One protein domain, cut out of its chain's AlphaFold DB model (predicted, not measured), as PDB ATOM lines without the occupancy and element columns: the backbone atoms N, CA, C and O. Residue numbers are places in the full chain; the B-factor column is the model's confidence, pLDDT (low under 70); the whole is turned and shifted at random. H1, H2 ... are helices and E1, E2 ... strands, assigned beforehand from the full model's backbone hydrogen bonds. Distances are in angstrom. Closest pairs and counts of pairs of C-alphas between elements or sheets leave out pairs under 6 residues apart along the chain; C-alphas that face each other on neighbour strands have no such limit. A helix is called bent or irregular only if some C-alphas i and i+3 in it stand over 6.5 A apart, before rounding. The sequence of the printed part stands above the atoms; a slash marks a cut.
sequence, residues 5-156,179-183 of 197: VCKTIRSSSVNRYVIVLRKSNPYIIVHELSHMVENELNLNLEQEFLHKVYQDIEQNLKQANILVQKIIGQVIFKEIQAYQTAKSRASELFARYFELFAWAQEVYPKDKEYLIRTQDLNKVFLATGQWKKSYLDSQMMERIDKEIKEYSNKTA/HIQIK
ATOM      1  N   VAL A   5     151.273 196.931 237.761       66.50
ATOM      2  CA  VAL A   5     150.545 198.211 237.826       66.50
ATOM      3  C   VAL A   5     151.454 199.305 238.392       66.50
ATOM      4  O   VAL A   5     151.970 199.176 239.509       66.50
ATOM      5  N   CYS A   6     151.559 200.429 237.685       65.94
ATOM      6  CA  CYS A   6     152.170 201.667 238.162       65.94
ATOM      7  C   CYS A   6     151.108 202.650 238.684       65.94
ATOM      8  O   CYS A   6     150.179 203.041 237.976       65.94
ATOM      9  N   LYS A   7     151.241 203.086 239.942       67.06
ATOM     10  CA  LYS A   7     150.387 204.116 240.552       67.06
ATOM     11  C   LYS A   7     151.196 205.349 240.916       67.06
ATOM     12  O   LYS A   7     152.194 205.263 241.633       67.06
ATOM     13  N   THR A   8     150.694 206.508 240.502       66.25
ATOM     14  CA  THR A   8     151.251 207.810 240.879       66.25
ATOM     15  C   THR A   8     150.498 208.375 242.078       66.25
ATOM     16  O   THR A   8     149.303 208.656 242.008       66.25
ATOM     17  N   ILE A   9     151.205 208.583 243.182       70.00
ATOM     18  CA  ILE A   9     150.745 209.299 244.368       70.00
ATOM     19  C   ILE A   9     151.276 210.729 244.259       70.00
ATOM     20  O   ILE A   9     152.450 211.001 244.529       70.00
ATOM     21  N   ARG A  10     150.409 211.649 243.832       58.72
ATOM     22  CA  ARG A  10     150.747 213.073 243.726       58.72
ATOM     23  C   ARG A  10     150.894 213.670 245.127       58.72
ATOM     24  O   ARG A  10     150.033 213.464 245.979       58.72
ATOM     25  N   SER A  11     151.977 214.406 245.368       60.44
ATOM     26  CA  SER A  11     152.156 215.219 246.576       60.44
ATOM     27  C   SER A  11     152.544 216.644 246.190       60.44
ATOM     28  O   SER A  11     152.956 216.881 245.057       60.44
ATOM     29  N   SER A  12     152.405 217.591 247.117       52.28
ATOM     30  CA  SER A  12     152.612 219.026 246.875       52.28
ATOM     31  C   SER A  12     154.033 219.409 246.449       52.28
ATOM     32  O   SER A  12     154.219 220.501 245.923       52.28
ATOM     33  N   SER A  13     155.027 218.541 246.658       57.97
ATOM     34  CA  SER A  13     156.430 218.839 246.345       57.97
ATOM     35  C   SER A  13     157.104 217.825 245.420       57.97
ATOM     36  O   SER A  13     157.997 218.206 244.673       57.97
ATOM     37  N   VAL A  14     156.734 216.535 245.474       62.25
ATOM     38  CA  VAL A  14     157.370 215.470 244.666       62.25
ATOM     39  C   VAL A  14     156.364 214.359 244.347       62.25
ATOM     40  O   VAL A  14     155.661 213.883 245.245       62.25
ATOM     41  N   ASN A  15     156.316 213.878 243.104       63.62
ATOM     42  CA  ASN A  15     155.541 212.682 242.768       63.62
ATOM     43  C   ASN A  15     156.152 211.440 243.433       63.62
ATOM     44  O   ASN A  15     157.365 211.225 243.413       63.62
ATOM     45  N   ARG A  16     155.313 210.595 244.035       68.50
ATOM     46  CA  ARG A  16     155.717 209.268 244.513       68.50
ATOM     47  C   ARG A  16     155.110 208.210 243.613       68.50
ATOM     48  O   ARG A  16     153.913 208.243 243.359       68.50
ATOM     49  N   TYR A  17     155.917 207.245 243.196       68.81
ATOM     50  CA  TYR A  17     155.473 206.155 242.335       68.81
ATOM     51  C   TYR A  17     155.514 204.838 243.099       68.81
ATOM     52  O   TYR A  17     156.473 204.547 243.819       68.81
ATOM     53  N   VAL A  18     154.453 204.051 242.959       67.00
ATOM     54  CA  VAL A  18     154.359 202.695 243.496       67.00
ATOM     55  C   VAL A  18     154.146 201.760 242.321       67.00
ATOM     56  O   VAL A  18     153.112 201.828 241.663       67.00
ATOM     57  N   ILE A  19     155.126 200.895 242.079       68.38
ATOM     58  CA  ILE A  19     155.042 199.847 241.065       68.38
ATOM     59  C   ILE A  19     154.789 198.530 241.793       68.38
ATOM     60  O   ILE A  19     155.550 198.148 242.683       68.38
ATOM     61  N   VAL A  20     153.701 197.856 241.435       66.62
ATOM     62  CA  VAL A  20     153.345 196.534 241.955       66.62
ATOM     63  C   VAL A  20     153.529 195.527 240.832       66.62
ATOM     64  O   VAL A  20     152.967 195.706 239.759       66.62
ATOM     65  N   LEU A  21     154.301 194.471 241.080       66.50
ATOM     66  CA  LEU A  21     154.609 193.436 240.094       66.50
ATOM     67  C   LEU A  21     154.195 192.078 240.643       66.50
ATOM     68  O   LEU A  21     154.490 191.763 241.796       66.50
ATOM     69  N   ARG A  22     153.545 191.252 239.820       61.34
ATOM     70  CA  ARG A  22     153.215 189.870 240.212       61.34
ATOM     71  C   ARG A  22     154.406 188.926 240.094       61.34
ATOM     72  O   ARG A  22     154.480 187.939 240.816       61.34
ATOM     73  N   LYS A  23     155.324 189.215 239.170       62.34
ATOM     74  CA  LYS A  23     156.571 188.476 238.948       62.34
ATOM     75  C   LYS A  23     157.694 189.471 238.686       62.34
ATOM     76  O   LYS A  23     157.477 190.480 238.018       62.34
ATOM     77  N   SER A  24     158.895 189.175 239.181       64.50
ATOM     78  CA  SER A  24     160.102 189.980 238.958       64.50
ATOM     79  C   SER A  24     160.631 189.775 237.538       64.50
ATOM     80  O   SER A  24     161.671 189.153 237.320       64.50
ATOM     81  N   ASN A  25     159.862 190.245 236.564       69.44
ATOM     82  CA  ASN A  25     160.176 190.096 235.165       69.44
ATOM     83  C   ASN A  25     160.774 191.400 234.612       69.44
ATOM     84  O   ASN A  25     160.096 192.429 234.665       69.44
ATOM     85  N   PRO A  26     162.019 191.399 234.102       71.94
ATOM     86  CA  PRO A  26     162.701 192.622 233.680       71.94
ATOM     87  C   PRO A  26     161.931 193.461 232.666       71.94
ATOM     88  O   PRO A  26     161.959 194.686 232.753       71.94
ATOM     89  N   TYR A  27     161.211 192.832 231.743       77.25
ATOM     90  CA  TYR A  27     160.464 193.570 230.733       77.25
ATOM     91  C   TYR A  27     159.184 194.210 231.274       77.25
ATOM     92  O   TYR A  27     158.909 195.361 230.948       77.25
ATOM     93  N   ILE A  28     158.492 193.552 232.208       77.88
ATOM     94  CA  ILE A  28     157.364 194.160 232.934       77.88
ATOM     95  C   ILE A  28     157.865 195.335 233.784       77.88
ATOM     96  O   ILE A  28     157.242 196.388 233.829       77.88
ATOM     97  N   ILE A  29     159.037 195.208 234.417       80.94
ATOM     98  CA  ILE A  29     159.650 196.323 235.155       80.94
ATOM     99  C   ILE A  29     159.873 197.527 234.227       80.94
ATOM    100  O   ILE A  29     159.547 198.652 234.599       80.94
ATOM    101  N   VAL A  30     160.422 197.306 233.029       84.06
ATOM    102  CA  VAL A  30     160.652 198.379 232.047       84.06
ATOM    103  C   VAL A  30     159.336 198.987 231.561       84.06
ATOM    104  O   VAL A  30     159.254 200.211 231.452       84.06
ATOM    105  N   HIS A  31     158.306 198.172 231.340       88.94
ATOM    106  CA  HIS A  31     156.962 198.637 231.004       88.94
ATOM    107  C   HIS A  31     156.443 199.629 232.059       88.94
ATOM    108  O   HIS A  31     156.165 200.788 231.753       88.94
ATOM    109  N   GLU A  32     156.413 199.226 233.330       83.25
ATOM    110  CA  GLU A  32     155.879 200.068 234.409       83.25
ATOM    111  C   GLU A  32     156.725 201.324 234.671       83.25
ATOM    112  O   GLU A  32     156.207 202.389 235.025       83.25
ATOM    113  N   LEU A  33     158.046 201.233 234.484       85.56
ATOM    114  CA  LEU A  33     158.929 202.396 234.567       85.56
ATOM    115  C   LEU A  33     158.703 203.381 233.424       85.56
ATOM    116  O   LEU A  33     158.885 204.581 233.621       85.56
ATOM    117  N   SER A  34     158.297 202.902 232.254       90.19
ATOM    118  CA  SER A  34     157.981 203.774 231.124       90.19
ATOM    119  C   SER A  34     156.754 204.627 231.439       90.19
ATOM    120  O   SER A  34     156.818 205.846 231.295       90.19
ATOM    121  N   HIS A  35     155.707 204.040 232.028       88.38
ATOM    122  CA  HIS A  35     154.556 204.792 232.552       88.38
ATOM    123  C   HIS A  35     154.953 205.826 233.612       88.38
ATOM    124  O   HIS A  35     154.419 206.936 233.652       88.38
ATOM    125  N   MET A  36     155.919 205.505 234.477       85.94
ATOM    126  CA  MET A  36     156.458 206.481 235.431       85.94
ATOM    127  C   MET A  36     157.139 207.656 234.715       85.94
ATOM    128  O   MET A  36     156.882 208.806 235.071       85.94
ATOM    129  N   VAL A  37     157.983 207.386 233.715       87.50
ATOM    130  CA  VAL A  37     158.683 208.421 232.933       87.50
ATOM    131  C   VAL A  37     157.696 209.309 232.183       87.50
ATOM    132  O   VAL A  37     157.828 210.531 232.244       87.50
ATOM    133  N   GLU A  38     156.693 208.722 231.527       89.81
ATOM    134  CA  GLU A  38     155.624 209.466 230.855       89.81
ATOM    135  C   GLU A  38     154.966 210.468 231.809       89.81
ATOM    136  O   GLU A  38     154.866 211.659 231.501       89.81
ATOM    137  N   ASN A  39     154.563 209.991 232.988       85.69
ATOM    138  CA  ASN A  39     153.884 210.803 233.991       85.69
ATOM    139  C   ASN A  39     154.791 211.890 234.581       85.69
ATOM    140  O   ASN A  39     154.336 213.009 234.803       85.69
ATOM    141  N   GLU A  40     156.056 211.572 234.857       83.50
ATOM    142  CA  GLU A  40     157.002 212.519 235.457       83.50
ATOM    143  C   GLU A  40     157.332 213.662 234.491       83.50
ATOM    144  O   GLU A  40     157.399 214.826 234.890       83.50
ATOM    145  N   LEU A  41     157.487 213.346 233.206       85.50
ATOM    146  CA  LEU A  41     157.766 214.331 232.164       85.50
ATOM    147  C   LEU A  41     156.504 215.003 231.610       85.50
ATOM    148  O   LEU A  41     156.624 215.966 230.859       85.50
ATOM    149  N   ASN A  42     155.311 214.541 231.998       88.00
ATOM    150  CA  ASN A  42     154.027 215.008 231.471       88.00
ATOM    151  C   ASN A  42     154.002 214.988 229.930       88.00
ATOM    152  O   ASN A  42     153.669 215.982 229.279       88.00
ATOM    153  N   LEU A  43     154.420 213.861 229.347       89.69
ATOM    154  CA  LEU A  43     154.544 213.725 227.897       89.69
ATOM    155  C   LEU A  43     153.174 213.793 227.214       89.69
ATOM    156  O   LEU A  43     152.210 213.164 227.645       89.69
ATOM    157  N   ASN A  44     153.110 214.506 226.089       90.56
ATOM    158  CA  ASN A  44     151.976 214.441 225.174       90.56
ATOM    159  C   ASN A  44     152.273 213.432 224.055       90.56
ATOM    160  O   ASN A  44     152.922 213.761 223.062       90.56
ATOM    161  N   LEU A  45     151.830 212.190 224.245       92.94
ATOM    162  CA  LEU A  45     152.141 211.071 223.349       92.94
ATOM    163  C   LEU A  45     151.200 210.956 222.140       92.94
ATOM    164  O   LEU A  45     151.554 210.310 221.156       92.94
ATOM    165  N   GLU A  46     150.023 211.583 222.192       88.31
ATOM    166  CA  GLU A  46     148.971 211.460 221.167       88.31
ATOM    167  C   GLU A  46     149.327 212.160 219.844       88.31
ATOM    168  O   GLU A  46     148.669 211.937 218.832       88.31
ATOM    169  N   GLN A  47     150.364 213.002 219.850       83.00
ATOM    170  CA  GLN A  47     150.807 213.762 218.685       83.00
ATOM    171  C   GLN A  47     151.959 213.053 217.959       83.00
ATOM    172  O   GLN A  47     151.748 212.163 217.136       83.00
ATOM    173  N   GLU A  48     153.194 213.464 218.242       90.44
ATOM    174  CA  GLU A  48     154.347 213.088 217.431       90.44
ATOM    175  C   GLU A  48     154.757 211.629 217.648       90.44
ATOM    176  O   GLU A  48     154.961 210.910 216.675       90.44
ATOM    177  N   PHE A  49     154.807 211.163 218.901       93.94
ATOM    178  CA  PHE A  49     155.197 209.787 219.220       93.94
ATOM    179  C   PHE A  49     154.314 208.761 218.503       93.94
ATOM    180  O   PHE A  49     154.820 207.918 217.762       93.94
ATOM    181  N   LEU A  50     152.991 208.871 218.672       91.19
ATOM    182  CA  LEU A  50     152.031 207.958 218.056       91.19
ATOM    183  C   LEU A  50     152.189 207.923 216.528       91.19
ATOM    184  O   LEU A  50     152.253 206.848 215.933       91.19
ATOM    185  N   HIS A  51     152.309 209.094 215.900       92.12
ATOM    186  CA  HIS A  51     152.494 209.201 214.455       92.12
ATOM    187  C   HIS A  51     153.791 208.532 213.979       92.12
ATOM    188  O   HIS A  51     153.769 207.776 213.009       92.12
ATOM    189  N   LYS A  52     154.913 208.761 214.674       95.19
ATOM    190  CA  LYS A  52     156.221 208.186 214.322       95.19
ATOM    191  C   LYS A  52     156.225 206.664 214.432       95.19
ATOM    192  O   LYS A  52     156.759 206.001 213.545       95.19
ATOM    193  N   VAL A  53     155.571 206.114 215.455       93.69
ATOM    194  CA  VAL A  53     155.453 204.660 215.617       93.69
ATOM    195  C   VAL A  53     154.646 204.042 214.477       93.69
ATOM    196  O   VAL A  53     155.083 203.055 213.888       93.69
ATOM    197  N   TYR A  54     153.498 204.623 214.118       91.12
ATOM    198  CA  TYR A  54     152.712 204.111 212.992       91.12
ATOM    199  C   TYR A  54     153.443 204.252 211.656       91.12
ATOM    200  O   TYR A  54     153.404 203.317 210.857       91.12
ATOM    201  N   GLN A  55     154.154 205.361 211.443       94.62
ATOM    202  CA  GLN A  55     154.997 205.560 210.265       94.62
ATOM    203  C   GLN A  55     156.045 204.440 210.142       94.62
ATOM    204  O   GLN A  55     156.175 203.821 209.086       94.62
ATOM    205  N   ASP A  56     156.769 204.155 211.224       95.62
ATOM    206  CA  ASP A  56     157.790 203.105 211.270       95.62
ATOM    207  C   ASP A  56     157.207 201.719 210.978       95.62
ATOM    208  O   ASP A  56     157.762 200.927 210.215       95.62
ATOM    209  N   ILE A  57     156.051 201.427 211.564       92.19
ATOM    210  CA  ILE A  57     155.347 200.163 211.376       92.19
ATOM    211  C   ILE A  57     154.899 199.988 209.920       92.19
ATOM    212  O   ILE A  57     155.080 198.913 209.347       92.19
ATOM    213  N   GLU A  58     154.330 201.020 209.303       92.56
ATOM    214  CA  GLU A  58     153.852 200.955 207.920       92.56
ATOM    215  C   GLU A  58     155.007 200.778 206.922       92.56
ATOM    216  O   GLU A  58     154.909 199.973 205.990       92.56
ATOM    217  N   GLN A  59     156.112 201.495 207.142       94.75
ATOM    218  CA  GLN A  59     157.235 201.568 206.207       94.75
ATOM    219  C   GLN A  59     158.219 200.403 206.368       94.75
ATOM    220  O   GLN A  59     158.691 199.843 205.373       94.75
ATOM    221  N   ASN A  60     158.508 200.008 207.611       94.88
ATOM    222  CA  ASN A  60     159.675 199.179 207.919       94.88
ATOM    223  C   ASN A  60     159.304 197.767 208.393       94.88
ATOM    224  O   ASN A  60     160.078 196.833 208.177       94.88
ATOM    225  N   LEU A  61     158.123 197.560 208.996       92.69
ATOM    226  CA  LEU A  61     157.782 196.267 209.610       92.69
ATOM    227  C   LEU A  61     157.766 195.122 208.594       92.69
ATOM    228  O   LEU A  61     158.303 194.054 208.869       92.69
ATOM    229  N   LYS A  62     157.213 195.347 207.395       90.94
ATOM    230  CA  LYS A  62     157.144 194.324 206.334       90.94
ATOM    231  C   LYS A  62     158.520 193.839 205.869       90.94
ATOM    232  O   LYS A  62     158.627 192.734 205.347       90.94
ATOM    233  N   GLN A  63     159.555 194.661 206.049       91.12
ATOM    234  CA  GLN A  63     160.936 194.354 205.672       91.12
ATOM    235  C   GLN A  63     161.713 193.672 206.809       91.12
ATOM    236  O   GLN A  63     162.799 193.137 206.585       91.12
ATOM    237  N   ALA A  64     161.179 193.686 208.033       90.06
ATOM    238  CA  ALA A  64     161.790 193.023 209.176       90.06
ATOM    239  C   ALA A  64     161.698 191.496 209.049       90.06
ATOM    240  O   ALA A  64     160.883 190.958 208.301       90.06
ATOM    241  N   ASN A  65     162.507 190.767 209.818       88.19
ATOM    242  CA  ASN A  65     162.387 189.311 209.861       88.19
ATOM    243  C   ASN A  65     161.034 188.874 210.471       88.19
ATOM    244  O   ASN A  65     160.426 189.601 211.258       88.19
ATOM    245  N   ILE A  66     160.575 187.666 210.126       88.31
ATOM    246  CA  ILE A  66     159.249 187.147 210.514       88.31
ATOM    247  C   ILE A  66     159.050 187.141 212.039       88.31
ATOM    248  O   ILE A  66     157.949 187.409 212.519       88.31
ATOM    249  N   LEU A  67     160.104 186.861 212.810       86.94
ATOM    250  CA  LEU A  67     160.030 186.845 214.271       86.94
ATOM    251  C   LEU A  67     159.734 188.245 214.828       86.94
ATOM    252  O   LEU A  67     158.821 188.399 215.637       86.94
ATOM    253  N   VAL A  68     160.447 189.268 214.348       88.25
ATOM    254  CA  VAL A  68     160.217 190.676 214.709       88.25
ATOM    255  C   VAL A  68     158.814 191.116 214.300       88.25
ATOM    256  O   VAL A  68     158.112 191.721 215.108       88.25
ATOM    257  N   GLN A  69     158.367 190.747 213.095       90.75
ATOM    258  CA  GLN A  69     157.001 191.025 212.643       90.75
ATOM    259  C   GLN A  69     155.952 190.433 213.586       90.75
ATOM    260  O   GLN A  69     155.013 191.124 213.979       90.75
ATOM    261  N   LYS A  70     156.122 189.168 213.982       88.25
ATOM    262  CA  LYS A  70     155.198 188.463 214.877       88.25
ATOM    263  C   LYS A  70     155.156 189.097 216.267       88.25
ATOM    264  O   LYS A  70     154.068 189.316 216.794       88.25
ATOM    265  N   ILE A  71     156.318 189.399 216.843       86.94
ATOM    266  CA  ILE A  71     156.433 189.981 218.186       86.94
ATOM    267  C   ILE A  71     155.824 191.379 218.226       86.94
ATOM    268  O   ILE A  71     154.969 191.642 219.066       86.94
ATOM    269  N   ILE A  72     156.199 192.254 217.287       88.81
ATOM    270  CA  ILE A  72     155.607 193.593 217.189       88.81
ATOM    271  C   ILE A  72     154.101 193.468 216.948       88.81
ATOM    272  O   ILE A  72     153.318 194.146 217.605       88.81
ATOM    273  N   GLY A  73     153.673 192.550 216.081       86.38
ATOM    274  CA  GLY A  73     152.255 192.312 215.834       86.38
ATOM    275  C   GLY A  73     151.472 191.924 217.091       86.38
ATOM    276  O   GLY A  73     150.360 192.403 217.310       86.38
ATOM    277  N   GLN A  74     152.059 191.098 217.953       84.62
ATOM    278  CA  GLN A  74     151.457 190.718 219.224       84.62
ATOM    279  C   GLN A  74     151.458 191.882 220.226       84.62
ATOM    280  O   GLN A  74     150.393 192.302 220.674       84.62
ATOM    281  N   VAL A  75     152.637 192.414 220.544       81.06
ATOM    282  CA  VAL A  75     152.839 193.369 221.643       81.06
ATOM    283  C   VAL A  75     152.239 194.740 221.328       81.06
ATOM    284  O   VAL A  75     151.655 195.378 222.198       81.06
ATOM    285  N   ILE A  76     152.346 195.191 220.077       82.62
ATOM    286  CA  ILE A  76     151.919 196.535 219.674       82.62
ATOM    287  C   ILE A  76     150.491 196.542 219.138       82.62
ATOM    288  O   ILE A  76     149.722 197.431 219.480       82.62
ATOM    289  N   PHE A  77     150.074 195.575 218.318       77.62
ATOM    290  CA  PHE A  77     148.717 195.636 217.765       77.62
ATOM    291  C   PHE A  77     147.685 194.923 218.622       77.62
ATOM    292  O   PHE A  77     146.638 195.496 218.915       77.62
ATOM    293  N   LYS A  78     147.947 193.677 219.020       79.25
ATOM    294  CA  LYS A  78     146.926 192.863 219.688       79.25
ATOM    295  C   LYS A  78     146.642 193.352 221.105       79.25
ATOM    296  O   LYS A  78     145.486 193.420 221.510       79.25
ATOM    297  N   GLU A  79     147.683 193.694 221.852       79.38
ATOM    298  CA  GLU A  79     147.542 194.046 223.268       79.38
ATOM    299  C   GLU A  79     147.038 195.484 223.473       79.38
ATOM    300  O   GLU A  79     146.293 195.743 224.414       79.38
ATOM    301  N   ILE A  80     147.329 196.402 222.545       84.06
ATOM    302  CA  ILE A  80     146.909 197.813 222.643       84.06
ATOM    303  C   ILE A  80     145.448 198.018 222.214       84.06
ATOM    304  O   ILE A  80     144.776 198.946 222.670       84.06
ATOM    305  N   GLN A  81     144.902 197.133 221.377       80.69
ATOM    306  CA  GLN A  81     143.500 197.215 220.944       80.69
ATOM    307  C   GLN A  81     142.492 197.118 222.099       80.69
ATOM    308  O   GLN A  81     141.377 197.618 221.964       80.69
ATOM    309  N   ALA A  82     142.878 196.528 223.234       83.12
ATOM    310  CA  ALA A  82     142.025 196.420 224.416       83.12
ATOM    311  C   ALA A  82     141.712 197.778 225.077       83.12
ATOM    312  O   ALA A  82     140.735 197.893 225.820       83.12
ATOM    313  N   TYR A  83     142.506 198.817 224.803       84.19
ATOM    314  CA  TYR A  83     142.354 200.131 225.423       84.19
ATOM    315  C   TYR A  83     141.361 201.008 224.647       84.19
ATOM    316  O   TYR A  83     141.322 201.012 223.414       84.19
ATOM    317  N   GLN A  84     140.530 201.760 225.373       82.88
ATOM    318  CA  GLN A  84     139.372 202.449 224.792       82.88
ATOM    319  C   GLN A  84     139.677 203.848 224.242       82.88
ATOM    320  O   GLN A  84     139.091 204.234 223.232       82.88
ATOM    321  N   THR A  85     140.571 204.613 224.873       88.19
ATOM    322  CA  THR A  85     140.837 206.010 224.494       88.19
ATOM    323  C   THR A  85     142.152 206.138 223.729       88.19
ATOM    324  O   THR A  85     143.059 205.326 223.895       88.19
ATOM    325  N   ALA A  86     142.270 207.164 222.879       86.12
ATOM    326  CA  ALA A  86     143.513 207.447 222.155       86.12
ATOM    327  C   ALA A  86     144.680 207.685 223.125       86.12
ATOM    328  O   ALA A  86     145.737 207.076 222.975       86.12
ATOM    329  N   LYS A  87     144.438 208.461 224.185       89.38
ATOM    330  CA  LYS A  87     145.395 208.689 225.268       89.38
ATOM    331  C   LYS A  87     145.867 207.406 225.947       89.38
ATOM    332  O   LYS A  87     147.071 207.216 226.084       89.38
ATOM    333  N   SER A  88     144.954 206.521 226.363       89.44
ATOM    334  CA  SER A  88     145.370 205.275 227.020       89.44
ATOM    335  C   SER A  88     146.098 204.344 226.054       89.44
ATOM    336  O   SER A  88     147.093 203.746 226.435       89.44
ATOM    337  N   ARG A  89     145.693 204.292 224.779       90.31
ATOM    338  CA  ARG A  89     146.440 203.562 223.743       90.31
ATOM    339  C   ARG A  89     147.846 204.114 223.532       90.31
ATOM    340  O   ARG A  89     148.768 203.325 223.380       90.31
ATOM    341  N   ALA A  90     148.018 205.435 223.503       92.31
ATOM    342  CA  ALA A  90     149.319 206.068 223.293       92.31
ATOM    343  C   ALA A  90     150.268 205.848 224.484       92.31
ATOM    344  O   ALA A  90     151.434 205.521 224.271       92.31
ATOM    345  N   SER A  91     149.756 205.971 225.711       93.19
ATOM    346  CA  SER A  91     150.485 205.665 226.952       93.19
ATOM    347  C   SER A  91     150.954 204.207 226.981       93.19
ATOM    348  O   SER A  91     152.132 203.911 227.175       93.19
ATOM    349  N   GLU A  92     150.068 203.273 226.648       92.94
ATOM    350  CA  GLU A  92     150.414 201.851 226.588       92.94
ATOM    351  C   GLU A  92     151.381 201.535 225.454       92.94
ATOM    352  O   GLU A  92     152.342 200.799 225.651       92.94
ATOM    353  N   LEU A  93     151.194 202.140 224.280       93.81
ATOM    354  CA  LEU A  93     152.132 202.017 223.168       93.81
ATOM    355  C   LEU A  93     153.536 202.468 223.555       93.81
ATOM    356  O   LEU A  93     154.515 201.833 223.170       93.81
ATOM    357  N   PHE A  94     153.632 203.546 224.327       94.81
ATOM    358  CA  PHE A  94     154.894 204.045 224.844       94.81
ATOM    359  C   PHE A  94     155.559 203.036 225.775       94.81
ATOM    360  O   PHE A  94     156.730 202.708 225.574       94.81
ATOM    361  N   ALA A  95     154.822 202.463 226.726       93.06
ATOM    362  CA  ALA A  95     155.369 201.437 227.608       93.06
ATOM    363  C   ALA A  95     155.767 200.156 226.856       93.06
ATOM    364  O   ALA A  95     156.868 199.633 227.057       93.06
ATOM    365  N   ARG A  96     154.935 199.702 225.912       91.94
ATOM    366  CA  ARG A  96     155.206 198.541 225.052       91.94
ATOM    367  C   ARG A  96     156.404 198.741 224.132       91.94
ATOM    368  O   ARG A  96     157.157 197.797 223.909       91.94
ATOM    369  N   TYR A  97     156.621 199.957 223.631       92.75
ATOM    370  CA  TYR A  97     157.810 200.286 222.850       92.75
ATOM    371  C   TYR A  97     159.086 199.985 223.646       92.75
ATOM    372  O   TYR A  97     159.940 199.253 223.157       92.75
ATOM    373  N   PHE A  98     159.212 200.457 224.889       91.19
ATOM    374  CA  PHE A  98     160.398 200.163 225.707       91.19
ATOM    375  C   PHE A  98     160.461 198.714 226.188       91.19
ATOM    376  O   PHE A  98     161.553 198.150 226.278       91.19
ATOM    377  N   GLU A  99     159.315 198.092 226.458       88.69
ATOM    378  CA  GLU A  99     159.236 196.672 226.799       88.69
ATOM    379  C   GLU A  99     159.819 195.782 225.691       88.69
ATOM    380  O   GLU A  99     160.610 194.888 225.983       88.69
ATOM    381  N   LEU A 100     159.528 196.078 224.417       88.00
ATOM    382  CA  LEU A 100     160.116 195.363 223.279       88.00
ATOM    383  C   LEU A 100     161.644 195.430 223.276       88.00
ATOM    384  O   LEU A 100     162.312 194.429 223.026       88.00
ATOM    385  N   PHE A 101     162.215 196.597 223.576       86.44
ATOM    386  CA  PHE A 101     163.666 196.737 223.697       86.44
ATOM    387  C   PHE A 101     164.219 195.983 224.912       86.44
ATOM    388  O   PHE A 101     165.350 195.502 224.861       86.44
ATOM    389  N   ALA A 102     163.432 195.817 225.976       83.69
ATOM    390  CA  ALA A 102     163.809 194.995 227.123       83.69
ATOM    391  C   ALA A 102     163.821 193.488 226.813       83.69
ATOM    392  O   ALA A 102     164.523 192.742 227.496       83.69
ATOM    393  N   TRP A 103     163.093 193.041 225.783       79.06
ATOM    394  CA  TRP A 103     163.141 191.661 225.276       79.06
ATOM    395  C   TRP A 103     164.381 191.373 224.431       79.06
ATOM    396  O   TRP A 103     164.672 190.211 224.157       79.06
ATOM    397  N   ALA A 104     165.117 192.400 223.999       78.12
ATOM    398  CA  ALA A 104     166.282 192.199 223.153       78.12
ATOM    399  C   ALA A 104     167.358 191.364 223.864       78.12
ATOM    400  O   ALA A 104     167.649 191.571 225.045       78.12
ATOM    401  N   GLN A 105     167.998 190.453 223.130       71.62
ATOM    402  CA  GLN A 105     169.018 189.542 223.663       71.62
ATOM    403  C   GLN A 105     170.159 190.266 224.381       71.62
ATOM    404  O   GLN A 105     170.687 189.763 225.371       71.62
ATOM    405  N   GLU A 106     170.548 191.445 223.889       71.44
ATOM    406  CA  GLU A 106     171.605 192.250 224.500       71.44
ATOM    407  C   GLU A 106     171.205 192.792 225.881       71.44
ATOM    408  O   GLU A 106     172.071 193.080 226.706       71.44
ATOM    409  N   VAL A 107     169.902 192.906 226.147       61.69
ATOM    410  CA  VAL A 107     169.336 193.386 227.412       61.69
ATOM    411  C   VAL A 107     168.985 192.217 228.333       61.69
ATOM    412  O   VAL A 107     169.309 192.253 229.525       61.69
ATOM    413  N   TYR A 108     168.382 191.152 227.796       66.44
ATOM    414  CA  TYR A 108     167.977 189.985 228.575       66.44
ATOM    415  C   TYR A 108     168.308 188.643 227.888       66.44
ATOM    416  O   TYR A 108     167.436 187.966 227.349       66.44
ATOM    417  N   PRO A 109     169.568 188.173 227.972       61.81
ATOM    418  CA  PRO A 109     170.039 187.005 227.218       61.81
ATOM    419  C   PRO A 109     169.516 185.652 227.732       61.81
ATOM    420  O   PRO A 109     169.787 184.619 227.120       61.81
ATOM    421  N   LYS A 110     168.834 185.619 228.888       64.50
ATOM    422  CA  LYS A 110     168.342 184.371 229.496       64.50
ATOM    423  C   LYS A 110     167.043 183.875 228.870       64.50
ATOM    424  O   LYS A 110     166.751 182.687 228.994       64.50
ATOM    425  N   ASP A 111     166.293 184.757 228.218       63.03
ATOM    426  CA  ASP A 111     165.048 184.386 227.569       63.03
ATOM    427  C   ASP A 111     165.315 183.986 226.118       63.03
ATOM    428  O   ASP A 111     165.646 184.805 225.262       63.03
ATOM    429  N   LYS A 112     165.266 182.677 225.859       56.44
ATOM    430  CA  LYS A 112     165.559 182.111 224.535       56.44
ATOM    431  C   LYS A 112     164.363 182.182 223.590       56.44
ATOM    432  O   LYS A 112     164.527 181.878 222.411       56.44
ATOM    433  N   GLU A 113     163.181 182.528 224.097       62.34
ATOM    434  CA  GLU A 113     161.949 182.562 223.309       62.34
ATOM    435  C   GLU A 113     161.974 183.704 222.283       62.34
ATOM    436  O   GLU A 113     161.547 183.544 221.139       62.34
ATOM    437  N   TYR A 114     162.580 184.829 222.658       60.12
ATOM    438  CA  TYR A 114     162.588 186.052 221.871       60.12
ATOM    439  C   TYR A 114     164.018 186.349 221.412       60.12
ATOM    440  O   TYR A 114     164.716 187.193 221.961       60.12
ATOM    441  N   LEU A 115     164.488 185.635 220.382       69.69
ATOM    442  CA  LEU A 115     165.826 185.824 219.792       69.69
ATOM    443  C   LEU A 115     165.964 187.139 218.988       69.69
ATOM    444  O   LEU A 115     166.650 187.181 217.967       69.69
ATOM    445  N   ILE A 116     165.289 188.206 219.413       77.69
ATOM    446  CA  ILE A 116     165.334 189.514 218.766       77.69
ATOM    447  C   ILE A 116     166.531 190.318 219.262       77.69
ATOM    448  O   ILE A 116     166.856 190.320 220.449       77.69
ATOM    449  N   ARG A 117     167.191 191.016 218.342       81.31
ATOM    450  CA  ARG A 117     168.299 191.915 218.664       81.31
ATOM    451  C   ARG A 117     167.835 193.356 218.664       81.31
ATOM    452  O   ARG A 117     166.993 193.756 217.858       81.31
ATOM    453  N   THR A 118     168.469 194.168 219.494       81.75
ATOM    454  CA  THR A 118     168.240 195.618 219.561       81.75
ATOM    455  C   THR A 118     168.402 196.270 218.184       81.75
ATOM    456  O   THR A 118     167.642 197.159 217.805       81.75
ATOM    457  N   GLN A 119     169.370 195.797 217.393       81.19
ATOM    458  CA  GLN A 119     169.603 196.290 216.037       81.19
ATOM    459  C   GLN A 119     168.415 196.032 215.098       81.19
ATOM    460  O   GLN A 119     168.152 196.856 214.224       81.19
ATOM    461  N   ASP A 120     167.698 194.920 215.263       86.06
ATOM    462  CA  ASP A 120     166.541 194.608 214.424       86.06
ATOM    463  C   ASP A 120     165.357 195.517 214.757       86.06
ATOM    464  O   ASP A 120     164.702 196.024 213.850       86.06
ATOM    465  N   LEU A 121     165.143 195.811 216.043       88.56
ATOM    466  CA  LEU A 121     164.145 196.790 216.477       88.56
ATOM    467  C   LEU A 121     164.489 198.203 215.992       88.56
ATOM    468  O   LEU A 121     163.614 198.914 215.507       88.56
ATOM    469  N   ASN A 122     165.766 198.593 216.041       89.50
ATOM    470  CA  ASN A 122     166.222 199.893 215.540       89.50
ATOM    471  C   ASN A 122     166.006 200.069 214.031       89.50
ATOM    472  O   ASN A 122     165.785 201.191 213.586       89.50
ATOM    473  N   LYS A 123     166.060 198.991 213.239       91.44
ATOM    474  CA  LYS A 123     165.734 199.044 211.802       91.44
ATOM    475  C   LYS A 123     164.247 199.284 211.553       91.44
ATOM    476  O   LYS A 123     163.902 199.850 210.524       91.44
ATOM    477  N   VAL A 124     163.382 198.842 212.468       94.25
ATOM    478  CA  VAL A 124     161.942 199.101 212.381       94.25
ATOM    479  C   VAL A 124     161.630 200.512 212.866       94.25
ATOM    480  O   VAL A 124     161.018 201.282 212.135       94.25
ATOM    481  N   PHE A 125     162.080 200.872 214.066       94.44
ATOM    482  CA  PHE A 125     161.691 202.099 214.765       94.44
ATOM    483  C   PHE A 125     162.631 203.286 214.501       94.44
ATOM    484  O   PHE A 125     163.163 203.893 215.435       94.44
ATOM    485  N   LEU A 126     162.871 203.610 213.229       93.50
ATOM    486  CA  LEU A 126     163.804 204.667 212.832       93.50
ATOM    487  C   LEU A 126     163.296 206.063 213.214       93.50
ATOM    488  O   LEU A 126     164.003 206.820 213.885       93.50
ATOM    489  N   ALA A 127     162.078 206.409 212.805       95.50
ATOM    490  CA  ALA A 127     161.480 207.716 213.047       95.50
ATOM    491  C   ALA A 127     161.183 207.917 214.544       95.50
ATOM    492  O   ALA A 127     161.433 208.989 215.099       95.50
ATOM    493  N   THR A 128     160.732 206.862 215.220       95.25
ATOM    494  CA  THR A 128     160.503 206.834 216.671       95.25
ATOM    495  C   THR A 128     161.816 206.978 217.437       95.25
ATOM    496  O   THR A 128     161.891 207.736 218.403       95.25
ATOM    497  N   GLY A 129     162.885 206.310 216.990       91.69
ATOM    498  CA  GLY A 129     164.219 206.444 217.578       91.69
ATOM    499  C   GLY A 129     164.788 207.860 217.442       91.69
ATOM    500  O   GLY A 129     165.412 208.369 218.375       91.69
ATOM    501  N   GLN A 130     164.529 208.532 216.316       91.44
ATOM    502  CA  GLN A 130     164.886 209.941 216.130       91.44
ATOM    503  C   GLN A 130     164.119 210.854 217.088       91.44
ATOM    504  O   GLN A 130     164.754 211.657 217.770       91.44
ATOM    505  N   TRP A 131     162.796 210.687 217.194       94.69
ATOM    506  CA  TRP A 131     161.966 211.420 218.156       94.69
ATOM    507  C   TRP A 131     162.454 211.221 219.594       94.69
ATOM    508  O   TRP A 131     162.631 212.186 220.338       94.69
ATOM    509  N   LYS A 132     162.748 209.974 219.980       91.50
ATOM    510  CA  LYS A 132     163.297 209.664 221.301       91.50
ATOM    511  C   LYS A 132     164.567 210.477 221.554       91.50
ATOM    512  O   LYS A 132     164.685 211.111 222.597       91.50
ATOM    513  N   LYS A 133     165.500 210.480 220.602       86.19
ATOM    514  CA  LYS A 133     166.787 211.166 220.752       86.19
ATOM    515  C   LYS A 133     166.650 212.689 220.815       86.19
ATOM    516  O   LYS A 133     167.362 213.321 221.590       86.19
ATOM    517  N   SER A 134     165.792 213.284 219.987       87.00
ATOM    518  CA  SER A 134     165.654 214.743 219.898       87.00
ATOM    519  C   SER A 134     164.770 215.339 220.991       87.00
ATOM    520  O   SER A 134     165.012 216.468 221.405       87.00
ATOM    521  N   TYR A 135     163.763 214.598 221.457       88.94
ATOM    522  CA  TYR A 135     162.743 215.106 222.370       88.94
ATOM    523  C   TYR A 135     162.804 214.436 223.742       88.94
ATOM    524  O   TYR A 135     163.054 215.104 224.749       88.94
ATOM    525  N   LEU A 136     162.604 213.116 223.799       87.56
ATOM    526  CA  LEU A 136     162.492 212.400 225.071       87.56
ATOM    527  C   LEU A 136     163.802 212.434 225.865       87.56
ATOM    528  O   LEU A 136     163.802 212.790 227.043       87.56
ATOM    529  N   ASP A 137     164.917 212.099 225.218       83.00
ATOM    530  CA  ASP A 137     166.224 212.007 225.865       83.00
ATOM    531  C   ASP A 137     166.655 213.367 226.426       83.00
ATOM    532  O   ASP A 137     167.182 213.426 227.535       83.00
ATOM    533  N   SER A 138     166.370 214.468 225.721       80.69
ATOM    534  CA  SER A 138     166.661 215.821 226.215       80.69
ATOM    535  C   SER A 138     165.921 216.111 227.521       80.69
ATOM    536  O   SER A 138     166.543 216.487 228.515       80.69
ATOM    537  N   GLN A 139     164.611 215.854 227.555       81.31
ATOM    538  CA  GLN A 139     163.796 216.086 228.750       81.31
ATOM    539  C   GLN A 139     164.182 215.174 229.915       81.31
ATOM    540  O   GLN A 139     164.187 215.600 231.069       81.31
ATOM    541  N   MET A 140     164.547 213.923 229.628       78.88
ATOM    542  CA  MET A 140     165.064 213.015 230.649       78.88
ATOM    543  C   MET A 140     166.373 213.540 231.241       78.88
ATOM    544  O   MET A 140     166.518 213.585 232.461       78.88
ATOM    545  N   MET A 141     167.319 213.969 230.402       74.12
ATOM    546  CA  MET A 141     168.648 214.410 230.843       74.12
ATOM    547  C   MET A 141     168.623 215.655 231.733       74.12
ATOM    548  O   MET A 141     169.527 215.815 232.556       74.12
ATOM    549  N   GLU A 142     167.605 216.503 231.604       72.12
ATOM    550  CA  GLU A 142     167.377 217.658 232.479       72.12
ATOM    551  C   GLU A 142     166.884 217.263 233.878       72.12
ATOM    552  O   GLU A 142     167.120 217.988 234.842       72.12
ATOM    553  N   ARG A 143     166.232 216.101 234.008       71.25
ATOM    554  CA  ARG A 143     165.643 215.623 235.270       71.25
ATOM    555  C   ARG A 143     166.435 214.520 235.961       71.25
ATOM    556  O   ARG A 143     166.106 214.142 237.085       71.25
ATOM    557  N   ILE A 144     167.469 213.989 235.311       69.06
ATOM    558  CA  ILE A 144     168.349 212.996 235.924       69.06
ATOM    559  C   ILE A 144     169.184 213.669 237.016       69.06
ATOM    560  O   ILE A 144     169.938 214.608 236.764       69.06
ATOM    561  N   ASP A 145     169.081 213.130 238.229       70.56
ATOM    562  CA  ASP A 145     169.898 213.543 239.365       70.56
ATOM    563  C   ASP A 145     171.402 213.464 239.037       70.56
ATOM    564  O   ASP A 145     171.886 212.526 238.390       70.56
ATOM    565  N   LYS A 146     172.148 214.478 239.484       64.38
ATOM    566  CA  LYS A 146     173.563 214.672 239.153       64.38
ATOM    567  C   LYS A 146     174.428 213.466 239.530       64.38
ATOM    568  O   LYS A 146     175.282 213.078 238.735       64.38
ATOM    569  N   GLU A 147     174.184 212.839 240.681       59.50
ATOM    570  CA  GLU A 147     174.950 211.668 241.122       59.50
ATOM    571  C   GLU A 147     174.706 210.468 240.201       59.50
ATOM    572  O   GLU A 147     175.634 209.724 239.874       59.50
ATOM    573  N   ILE A 148     173.469 210.305 239.718       59.47
ATOM    574  CA  ILE A 148     173.144 209.278 238.722       59.47
ATOM    575  C   ILE A 148     173.881 209.578 237.424       59.47
ATOM    576  O   ILE A 148     174.530 208.688 236.889       59.47
ATOM    577  N   LYS A 149     173.787 210.811 236.916       59.47
ATOM    578  CA  LYS A 149     174.412 211.216 235.650       59.47
ATOM    579  C   LYS A 149     175.914 210.938 235.666       59.47
ATOM    580  O   LYS A 149     176.459 210.382 234.714       59.47
ATOM    581  N   GLU A 150     176.573 211.279 236.767       60.62
ATOM    582  CA  GLU A 150     177.999 211.029 236.972       60.62
ATOM    583  C   GLU A 150     178.331 209.537 237.053       60.62
ATOM    584  O   GLU A 150     179.318 209.101 236.456       60.62
ATOM    585  N   TYR A 151     177.516 208.740 237.748       55.91
ATOM    586  CA  TYR A 151     177.682 207.288 237.779       55.91
ATOM    587  C   TYR A 151     177.479 206.680 236.380       55.91
ATOM    588  O   TYR A 151     178.332 205.914 235.934       55.91
ATOM    589  N   SER A 152     176.440 207.088 235.641       52.88
ATOM    590  CA  SER A 152     176.147 206.614 234.280       52.88
ATOM    591  C   SER A 152     177.272 206.845 233.307       52.88
ATOM    592  O   SER A 152     177.684 205.918 232.613       52.88
ATOM    593  N   ASN A 153     177.825 208.051 233.302       57.69
ATOM    594  CA  ASN A 153     178.921 208.392 232.407       57.69
ATOM    595  C   ASN A 153     180.187 207.572 232.709       57.69
ATOM    596  O   ASN A 153     180.953 207.271 231.796       57.69
ATOM    597  N   LYS A 154     180.392 207.158 233.969       57.28
ATOM    598  CA  LYS A 154     181.512 206.292 234.374       57.28
ATOM    599  C   LYS A 154     181.310 204.824 233.990       57.28
ATOM    600  O   LYS A 154     182.295 204.111 233.814       57.28
ATOM    601  N   THR A 155     180.068 204.349 233.887       47.84
ATOM    602  CA  THR A 155     179.754 202.953 233.530       47.84
ATOM    603  C   THR A 155     179.425 202.730 232.056       47.84
ATOM    604  O   THR A 155     179.619 201.613 231.584       47.84
ATOM    605  N   ALA A 156     178.985 203.754 231.319       45.34
ATOM    606  CA  ALA A 156     178.642 203.669 229.893       45.34
ATOM    607  C   ALA A 156     179.844 203.357 228.978       45.34
ATOM    608  O   ALA A 156     179.665 202.927 227.845       45.34
ATOM    609  N   HIS A 179     156.462 194.780 248.499       28.64
ATOM    610  CA  HIS A 179     156.134 196.180 248.263       28.64
ATOM    611  C   HIS A 179     157.402 196.926 247.826       28.64
ATOM    612  O   HIS A 179     158.248 197.268 248.655       28.64
ATOM    613  N   ILE A 180     157.524 197.233 246.534       34.69
ATOM    614  CA  ILE A 180     158.589 198.105 246.029       34.69
ATOM    615  C   ILE A 180     158.211 199.560 246.349       34.69
ATOM    616  O   ILE A 180     157.466 200.211 245.619       34.69
ATOM    617  N   GLN A 181     158.717 200.097 247.466       28.12
ATOM    618  CA  GLN A 181     158.687 201.541 247.711       28.12
ATOM    619  C   GLN A 181     159.824 202.217 246.940       28.12
ATOM    620  O   GLN A 181     160.975 202.213 247.381       28.12
ATOM    621  N   ILE A 182     159.498 202.862 245.817       35.12
ATOM    622  CA  ILE A 182     160.427 203.752 245.110       35.12
ATOM    623  C   ILE A 182     160.483 205.075 245.883       35.12
ATOM    624  O   ILE A 182     159.804 206.056 245.579       35.12
ATOM    625  N   LYS A 183     161.271 205.100 246.962       25.22
ATOM    626  CA  LYS A 183     161.633 206.354 247.625       25.22
ATOM    627  C   LYS A 183     162.713 207.033 246.791       25.22
ATOM    628  O   LYS A 183     163.855 206.582 246.799       25.22
TER     629      LYS A 183
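What this domain is: This is residues 5 to 156 and 179 to 183 of the 197 residues of an uncharacterized protein of Wolbachia endosymbiont of Drosophila ananassae (UniProt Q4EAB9). H4 lies in the middle of a rounded helical body, with H1 crossing one side of it, H3 folded back along another, and a small sheet covering H1 on the side away from H4. H2, H5 and H6 fill the rest of the body, and H6 leads to H7, where residues 150 to 156 stick out. The printed part has 157 residues, with two strands, seven helices and a third strand in that order; the class is mostly helix. The sheet runs E1 E2 E3; E1 and E2 are antiparallel, and E3 meets E2 only at a point. The whole is compact, with a radius of gyration of the C-alphas of 16.1 A and spans of 47 by 37 by 34 A.

How they stand to each other: E1, residues 5 to 9, and E2, residues 16 to 21, form an antiparallel hairpin, with N 7 and O 18 2.8 A apart and N 18 and O 7 2.9 A apart. H1, residues 26 to 41, is on the sheet at a height of 9.0 A, over E1 and E2; C-alphas 6 and 32 are the closest of E1 and H1, 5.5 A apart. H2 is residues 48 to 63 and H3 residues 66 to 78; they only just touch, only at the corner, with 3 pairs of C-alphas within 8 A, the closest Leu 61 and Gln 69 at 6.1 A. H4, residues 86 to 102, touches H1 at a steep tilt of 46 degrees, opposite ways, the C-alphas of His 31 and Ala 95 being closest at 4.7 A. H3 and H4 are a helical hairpin at a shallow tilt of 32 degrees, only just short of steep; the closest C-alphas, Ile 76 and Leu 93, are 6.5 A apart. H5, residues 118 to 124, touches H2, about perpendicular at 84 degrees, with C-alphas 60 and 124 closest at 5.0 A. H6, residues 126 to 143, touches H2 with its residues 126 to 131 alone; C-alphas 52 and 128 are closest at 5.1 A. H7, residues 146 to 155, touches no helix, and E3 is residues 180 to 182. Each O i to N i+4 pair is within hydrogen-bond range in H1, H3, H5 and H7, against 10 of 12 in H2, 12 of 13 in H4 and 11 of 14 in H6.

Where its parts are: E1 begins at C-alpha 5, (150.545, 198.211, 237.826), and E3 ends at C-alpha 182, (160.427, 203.752, 245.110). H6 measures 25.0 A, H4 24.3 A, H2 23.1 A and H1 22.3 A. H2 is irregular, with C-alphas 59 and 62 7.2 A apart; H6 only just is, with C-alphas 134 and 137 6.6 A apart.

The domain as a whole: C-alphas 12 and 66 are the farthest apart, 48.8 A. Residues 157 to 178 are not printed, and C-alphas 156 and 179 are 30.0 A apart. H4 to H5 is a long link. Mean pLDDT of the printed part is 78.5; 46 residues are under 70, among them 146 to 156 and 179 to 183.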